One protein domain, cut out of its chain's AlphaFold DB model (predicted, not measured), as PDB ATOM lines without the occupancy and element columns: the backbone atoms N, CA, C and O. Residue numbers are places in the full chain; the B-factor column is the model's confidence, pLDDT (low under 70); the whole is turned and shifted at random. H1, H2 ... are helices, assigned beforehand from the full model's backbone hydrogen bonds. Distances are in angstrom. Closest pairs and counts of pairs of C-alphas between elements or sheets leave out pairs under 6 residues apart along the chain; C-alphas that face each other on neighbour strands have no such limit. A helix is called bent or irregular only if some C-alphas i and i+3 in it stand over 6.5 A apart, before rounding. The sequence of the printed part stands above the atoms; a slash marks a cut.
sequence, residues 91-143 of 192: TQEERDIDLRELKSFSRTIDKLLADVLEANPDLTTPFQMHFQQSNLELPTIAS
ATOM      1  N   THR A  91     -44.731  11.810  26.785       83.06
ATOM      2  CA  THR A  91     -43.669  11.182  26.001       83.06
ATOM      3  C   THR A  91     -42.296  11.742  26.394       83.06
ATOM      4  O   THR A  91     -42.190  12.797  27.015       83.06
ATOM      5  N   GLN A  92     -41.213  11.023  26.081       84.12
ATOM      6  CA  GLN A  92     -39.861  11.537  26.353       84.12
ATOM      7  C   GLN A  92     -39.587  12.812  25.547       84.12
ATOM      8  O   GLN A  92     -38.906  13.707  26.028       84.12
ATOM      9  N   GLU A  93     -40.139  12.895  24.338       84.88
ATOM     10  CA  GLU A  93     -39.980  14.044  23.460       84.88
ATOM     11  C   GLU A  93     -40.684  15.296  24.004       84.88
ATOM     12  O   GLU A  93     -40.105  16.374  23.936       84.88
ATOM     13  N   GLU A  94     -41.881  15.155  24.587       83.19
ATOM     14  CA  GLU A  94     -42.587  16.247  25.282       83.19
ATOM     15  C   GLU A  94     -41.747  16.779  26.461       83.19
ATOM     16  O   GLU A  94     -41.443  17.970  26.503       83.19
ATOM     17  N   ARG A  95     -41.200  15.892  27.309       87.94
ATOM     18  CA  ARG A  95     -40.314  16.300  28.418       87.94
ATOM     19  C   ARG A  95     -39.049  17.023  27.958       87.94
ATOM     20  O   ARG A  95     -38.579  17.956  28.611       87.94
ATOM     21  N   ASP A  96     -38.453  16.564  26.859       92.12
ATOM     22  CA  ASP A  96     -37.249  17.177  26.301       92.12
ATOM     23  C   ASP A  96     -37.542  18.570  25.706       92.12
ATOM     24  O   ASP A  96     -36.664  19.441  25.735       92.12
ATOM     25  N   ILE A  97     -38.754  18.796  25.180       89.88
ATOM     26  CA  ILE A  97     -39.229  20.113  24.729       89.88
ATOM     27  C   ILE A  97     -39.392  21.040  25.936       89.88
ATOM     28  O   ILE A  97     -38.759  22.096  25.954       89.88
ATOM     29  N   ASP A  98     -40.111  20.614  26.972       90.69
ATOM     30  CA  ASP A  98     -40.348  21.413  28.180       90.69
ATOM     31  C   ASP A  98     -39.036  21.831  28.858       90.69
ATOM     32  O   ASP A  98     -38.836  22.987  29.241       90.69
ATOM     33  N   LEU A  99     -38.067  20.914  28.945       92.81
ATOM     34  CA  LEU A  99     -36.747  21.213  29.500       92.81
ATOM     35  C   LEU A  99     -35.978  22.227  28.640       92.81
ATOM     36  O   LEU A  99     -35.262  23.085  29.172       92.81
ATOM     37  N   ARG A 100     -36.098  22.142  27.310       93.81
ATOM     38  CA  ARG A 100     -35.475  23.097  26.382       93.81
ATOM     39  C   ARG A 100     -36.103  24.480  26.518       93.81
ATOM     40  O   ARG A 100     -35.360  25.463  26.569       93.81
ATOM     41  N   GLU A 101     -37.425  24.551  26.610       91.94
ATOM     42  CA  GLU A 101     -38.170  25.793  26.810       91.94
ATOM     43  C   GLU A 101     -37.800  26.443  28.144       91.94
ATOM     44  O   GLU A 101     -37.387  27.603  28.158       91.94
ATOM     45  N   LEU A 102     -37.789  25.676  29.239       95.00
ATOM     46  CA  LEU A 102     -37.389  26.159  30.561       95.00
ATOM     47  C   LEU A 102     -35.966  26.736  30.562       95.00
ATOM     48  O   LEU A 102     -35.724  27.819  31.098       95.00
ATOM     49  N   LYS A 103     -35.015  26.056  29.908       92.38
ATOM     50  CA  LYS A 103     -33.644  26.569  29.758       92.38
ATOM     51  C   LYS A 103     -33.593  27.853  28.936       92.38
ATOM     52  O   LYS A 103     -32.805  28.739  29.253       92.38
ATOM     53  N   SER A 104     -34.389  27.954  27.874       92.88
ATOM     54  CA  SER A 104     -34.442  29.161  27.043       92.88
ATOM     55  C   SER A 104     -35.037  30.355  27.801       92.88
ATOM     56  O   SER A 104     -34.502  31.461  27.718       92.88
ATOM     57  N   PHE A 105     -36.070  30.114  28.613       93.56
ATOM     58  CA  PHE A 105     -36.674  31.117  29.483       93.56
ATOM     59  C   PHE A 105     -35.675  31.603  30.535       93.56
ATOM     60  O   PHE A 105     -35.454  32.807  30.639       93.56
ATOM     61  N   SER A 106     -34.990  30.685  31.228       92.56
ATOM     62  CA  SER A 106     -33.929  31.035  32.184       92.56
ATOM     63  C   SER A 106     -32.877  31.941  31.547       92.56
ATOM     64  O   SER A 106     -32.604  33.013  32.069       92.56
ATOM     65  N   ARG A 107     -32.376  31.588  30.353       91.12
ATOM     66  CA  ARG A 107     -31.405  32.424  29.622       91.12
ATOM     67  C   ARG A 107     -31.940  33.813  29.289       91.12
ATOM     68  O   ARG A 107     -31.172  34.769  29.251       91.12
ATOM     69  N   THR A 108     -33.233  33.916  28.997       93.50
ATOM     70  CA  THR A 108     -33.876  35.196  28.679       93.50
ATOM     71  C   THR A 108     -33.918  36.091  29.914       93.50
ATOM     72  O   THR A 108     -33.581  37.268  29.818       93.50
ATOM     73  N   ILE A 109     -34.260  35.526  31.074       91.69
ATOM     74  CA  ILE A 109     -34.245  36.234  32.358       91.69
ATOM     75  C   ILE A 109     -32.822  36.636  32.750       91.69
ATOM     76  O   ILE A 109     -32.602  37.792  33.099       91.69
ATOM     77  N   ASP A 110     -31.858  35.723  32.631       91.75
ATOM     78  CA  ASP A 110     -30.451  35.991  32.940       91.75
ATOM     79  C   ASP A 110     -29.903  37.145  32.093       91.75
ATOM     80  O   ASP A 110     -29.221  38.030  32.606       91.75
ATOM     81  N   LYS A 111     -30.249  37.166  30.799       91.50
ATOM     82  CA  LYS A 111     -29.876  38.250  29.890       91.50
ATOM     83  C   LYS A 111     -30.542  39.570  30.276       91.50
ATOM     84  O   LYS A 111     -29.847  40.568  30.400       91.50
ATOM     85  N   LEU A 112     -31.859  39.572  30.494       93.12
ATOM     86  CA  LEU A 112     -32.588  40.777  30.897       93.12
ATOM     87  C   LEU A 112     -32.003  41.370  32.184       93.12
ATOM     88  O   LEU A 112     -31.830  42.581  32.287       93.12
ATOM     89  N   LEU A 113     -31.690  40.516  33.160       92.38
ATOM     90  CA  LEU A 113     -31.111  40.951  34.420       92.38
ATOM     91  C   LEU A 113     -29.702  41.522  34.224       92.38
ATOM     92  O   LEU A 113     -29.404  42.576  34.779       92.38
ATOM     93  N   ALA A 114     -28.862  40.876  33.409       90.62
ATOM     94  CA  ALA A 114     -27.543  41.401  33.070       90.62
ATOM     95  C   ALA A 114     -27.634  42.780  32.391       90.62
ATOM     96  O   ALA A 114     -26.946  43.704  32.817       90.62
ATOM     97  N   ASP A 115     -28.536  42.941  31.417       91.69
ATOM     98  CA  ASP A 115     -28.747  44.203  30.700       91.69
ATOM     99  C   ASP A 115     -29.201  45.331  31.661       91.69
ATOM    100  O   ASP A 115     -28.722  46.465  31.582       91.69
ATOM    101  N   VAL A 116     -30.092  45.029  32.617       93.06
ATOM    102  CA  VAL A 116     -30.557  45.996  33.632       93.06
ATOM    103  C   VAL A 116     -29.433  46.412  34.581       93.06
ATOM    104  O   VAL A 116     -29.334  47.595  34.916       93.06
ATOM    105  N   LEU A 117     -28.599  45.465  35.015       91.12
ATOM    106  CA  LEU A 117     -27.475  45.728  35.918       91.12
ATOM    107  C   LEU A 117     -26.349  46.506  35.227       91.12
ATOM    108  O   LEU A 117     -25.757  47.386  35.846       91.12
ATOM    109  N   GLU A 118     -26.092  46.237  33.943       90.44
ATOM    110  CA  GLU A 118     -25.139  47.002  33.132       90.44
ATOM    111  C   GLU A 118     -25.588  48.462  32.972       90.44
ATOM    112  O   GLU A 118     -24.790  49.385  33.142       90.44
ATOM    113  N   ALA A 119     -26.879  48.686  32.712       94.00
ATOM    114  CA  ALA A 119     -27.436  50.029  32.577       94.00
ATOM    115  C   ALA A 119     -27.530  50.796  33.912       94.00
ATOM    116  O   ALA A 119     -27.583  52.026  33.905       94.00
ATOM    117  N   ASN A 120     -27.573  50.093  35.051       92.81
ATOM    118  CA  ASN A 120     -27.819  50.677  36.372       92.81
ATOM    119  C   ASN A 120     -26.848  50.102  37.423       92.81
ATOM    120  O   ASN A 120     -27.242  49.251  38.231       92.81
ATOM    121  N   PRO A 121     -25.590  50.579  37.473       91.38
ATOM    122  CA  PRO A 121     -24.563  50.006  38.345       91.38
ATOM    123  C   PRO A 121     -24.923  50.078  39.837       91.38
ATOM    124  O   PRO A 121     -24.575  49.166  40.588       91.38
ATOM    125  N   ASP A 122     -25.688  51.090  40.254       93.88
ATOM    126  CA  ASP A 122     -26.148  51.283  41.637       93.88
ATOM    127  C   ASP A 122     -27.025  50.126  42.153       93.88
ATOM    128  O   ASP A 122     -27.096  49.877  43.358       93.88
ATOM    129  N   LEU A 123     -27.677  49.384  41.248       91.19
ATOM    130  CA  LEU A 123     -28.512  48.232  41.591       91.19
ATOM    131  C   LEU A 123     -27.694  46.957  41.839       91.19
ATOM    132  O   LEU A 123     -28.199  46.018  42.452       91.19
ATOM    133  N   THR A 124     -26.422  46.923  41.435       91.44
ATOM    134  CA  THR A 124     -25.577  45.723  41.523       91.44
ATOM    135  C   THR A 124     -25.427  45.226  42.957       91.44
ATOM    136  O   THR A 124     -25.675  44.054  43.234       91.44
ATOM    137  N   THR A 125     -25.065  46.108  43.893       92.75
ATOM    138  CA  THR A 125     -24.827  45.721  45.292       92.75
ATOM    139  C   THR A 125     -26.100  45.219  45.994       92.75
ATOM    140  O   THR A 125     -26.035  44.152  46.613       92.75
ATOM    141  N   PRO A 126     -27.263  45.897  45.889       93.50
ATOM    142  CA  PRO A 126     -28.526  45.364  46.407       93.50
ATOM    143  C   PRO A 126     -28.897  43.989  45.834       93.50
ATOM    144  O   PRO A 126     -29.225  43.076  46.592       93.50
ATOM    145  N   PHE A 127     -28.811  43.806  44.513       91.81
ATOM    146  CA  PHE A 127     -29.139  42.525  43.879       91.81
ATOM    147  C   PHE A 127     -28.179  41.415  44.310       91.81
ATOM    148  O   PHE A 127     -28.618  40.309  44.629       91.81
ATOM    149  N   GLN A 128     -26.883  41.712  44.396       92.12
ATOM    150  CA  GLN A 128     -25.877  40.767  44.871       92.12
ATOM    151  C   GLN A 128     -26.179  40.276  46.287       92.12
ATOM    152  O   GLN A 128     -26.099  39.076  46.545       92.12
ATOM    153  N   MET A 129     -26.596  41.172  47.182       93.81
ATOM    154  CA  MET A 129     -26.991  40.798  48.538       93.81
ATOM    155  C   MET A 129     -28.189  39.835  48.541       93.81
ATOM    156  O   MET A 129     -28.153  38.814  49.226       93.81
ATOM    157  N   HIS A 130     -29.229  40.115  47.751       92.69
ATOM    158  CA  HIS A 130     -30.423  39.264  47.676       92.69
ATOM    159  C   HIS A 130     -30.146  37.881  47.071       92.69
ATOM    160  O   HIS A 130     -30.670  36.872  47.551       92.69
ATOM    161  N   PHE A 131     -29.290  37.807  46.053       92.38
ATOM    162  CA  PHE A 131     -28.886  36.532  45.461       92.38
ATOM    163  C   PHE A 131     -28.036  35.709  46.436       92.38
ATOM    164  O   PHE A 131     -28.305  34.523  46.629       92.38
ATOM    165  N   GLN A 132     -27.103  36.345  47.151       93.38
ATOM    166  CA  GLN A 132     -26.290  35.685  48.177       93.38
ATOM    167  C   GLN A 132     -27.129  35.127  49.334       93.38
ATOM    168  O   GLN A 132     -26.853  34.023  49.796       93.38
ATOM    169  N   GLN A 133     -28.191  35.825  49.761       94.62
ATOM    170  CA  GLN A 133     -29.150  35.302  50.751       94.62
ATOM    171  C   GLN A 133     -29.790  33.978  50.310       94.62
ATOM    172  O   GLN A 133     -30.121  33.139  51.146       94.62
ATOM    173  N   SER A 134     -29.940  33.781  48.999       91.44
ATOM    174  CA  SER A 134     -30.494  32.564  48.405       91.44
ATOM    175  C   SER A 134     -29.417  31.556  47.975       91.44
ATOM    176  O   SER A 134     -29.752  30.538  47.375       91.44
ATOM    177  N   ASN A 135     -28.138  31.802  48.291       90.62
ATOM    178  CA  ASN A 135     -26.973  31.046  47.807       90.62
ATOM    179  C   ASN A 135     -26.880  30.977  46.271       90.62
ATOM    180  O   ASN A 135     -26.495  29.954  45.707       90.62
ATOM    181  N   LEU A 136     -27.254  32.064  45.598       88.19
ATOM    182  CA  LEU A 136     -27.175  32.212  44.150       88.19
ATOM    183  C   LEU A 136     -26.112  33.245  43.772       88.19
ATOM    184  O   LEU A 136     -25.812  34.169  44.531       88.19
ATOM    185  N   GLU A 137     -25.570  33.101  42.568       87.38
ATOM    186  CA  GLU A 137     -24.676  34.086  41.960       87.38
ATOM    187  C   GLU A 137     -25.447  34.986  40.995       87.38
ATOM    188  O   GLU A 137     -26.446  34.572  40.401       87.38
ATOM    189  N   LEU A 138     -24.976  36.224  40.831       85.12
ATOM    190  CA  LEU A 138     -25.560  37.147  39.864       85.12
ATOM    191  C   LEU A 138     -25.302  36.643  38.437       85.12
ATOM    192  O   LEU A 138     -24.150  36.338  38.103       85.12
ATOM    193  N   PRO A 139     -26.325  36.607  37.566       83.00
ATOM    194  CA  PRO A 139     -26.122  36.293  36.163       83.00
ATOM    195  C   PRO A 139     -25.106  37.251  35.540       83.00
ATOM    196  O   PRO A 139     -25.273  38.466  35.554       83.00
ATOM    197  N   THR A 140     -24.028  36.687  35.005       67.25
ATOM    198  CA  THR A 140     -23.007  37.420  34.250       67.25
ATOM    199  C   THR A 140     -23.118  37.016  32.782       67.25
ATOM    200  O   THR A 140     -23.443  35.866  32.493       67.25
ATOM    201  N   ILE A 141     -22.800  37.906  31.836       60.75
ATOM    202  CA  ILE A 141     -22.880  37.637  30.382       60.75
ATOM    203  C   ILE A 141     -22.098  36.361  29.983       60.75
ATOM    204  O   ILE A 141     -22.512  35.623  29.090       60.75
ATOM    205  N   ALA A 142     -21.021  36.027  30.706       53.88
ATOM    206  CA  ALA A 142     -20.265  34.782  30.534       53.88
ATOM    207  C   ALA A 142     -21.049  33.505  30.921       53.88
ATOM    208  O   ALA A 142     -20.803  32.444  30.355       53.88
ATOM    209  N   SER A 143     -22.019  33.602  31.834       51.91
ATOM    210  CA  SER A 143     -22.885  32.496  32.270       51.91
ATOM    211  C   SER A 143     -23.968  32.153  31.231       51.91
ATOM    212  O   SER A 143     -24.363  30.997  31.084       51.91
TER     213      SER A 143
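Overview. This is residues 91 to 143 of the 192 residues of the protein "Coiled-coil domain-containing protein 39" of Limosa lapponica baueri (UniProt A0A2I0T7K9). A long helix, H1, and a shorter one, H2, meet near their ends as a V, and the tail after H2, residues 134 to 143, folds back across the mouth of the V toward H1. Residues 91 to 106, of which 92 to 106 belong to H1, stand free and stick out beyond this as an arm. The printed part has 53 residues with two named helices, H1 then H2, and no named strand; its class is all helix. It is loose, with a radius of gyration of the C-alphas of 14.2 A, and only just elongated, spanning 46 by 23 by 14 A.

Along the chain. Find C-alpha 92 at (-39.861, 11.537, 26.353); from there H1, residues 92 to 119, runs 40.9 A to C-alpha 119 at (-27.436, 50.029, 32.577). After Asn 120, H2, residues 121 to 133, runs 19.8 A to C-alpha 133 at (-29.150, 35.302, 50.751). H2 is irregular, but only just: C-alphas 122 and 125 are 6.8 A apart.

Arrangement. Look first at the tight link of one residue from H1 to H2. The two helices are close but not clearly touching, with 2 pairs of C-alphas within 8 A; the closest C-alphas, of Leu 117 and Thr 124, are 5.9 A apart. They run opposite ways at a steep tilt of 45 degrees. In H1 every O i to N i+4 pair is within hydrogen-bond range; in H2 7 of 9 are.

Size, cuts and confidence. The C-alphas farthest apart, of Thr 91 and Asp 122, are 46.5 A apart. Without residues 91 to 106, the body of 37 residues spans 22 by 21 by 14 A. The printed part has no cut. In the B-factor column, the mean pLDDT of the printed part is 88.6, and residues 140 to 143 are under 70.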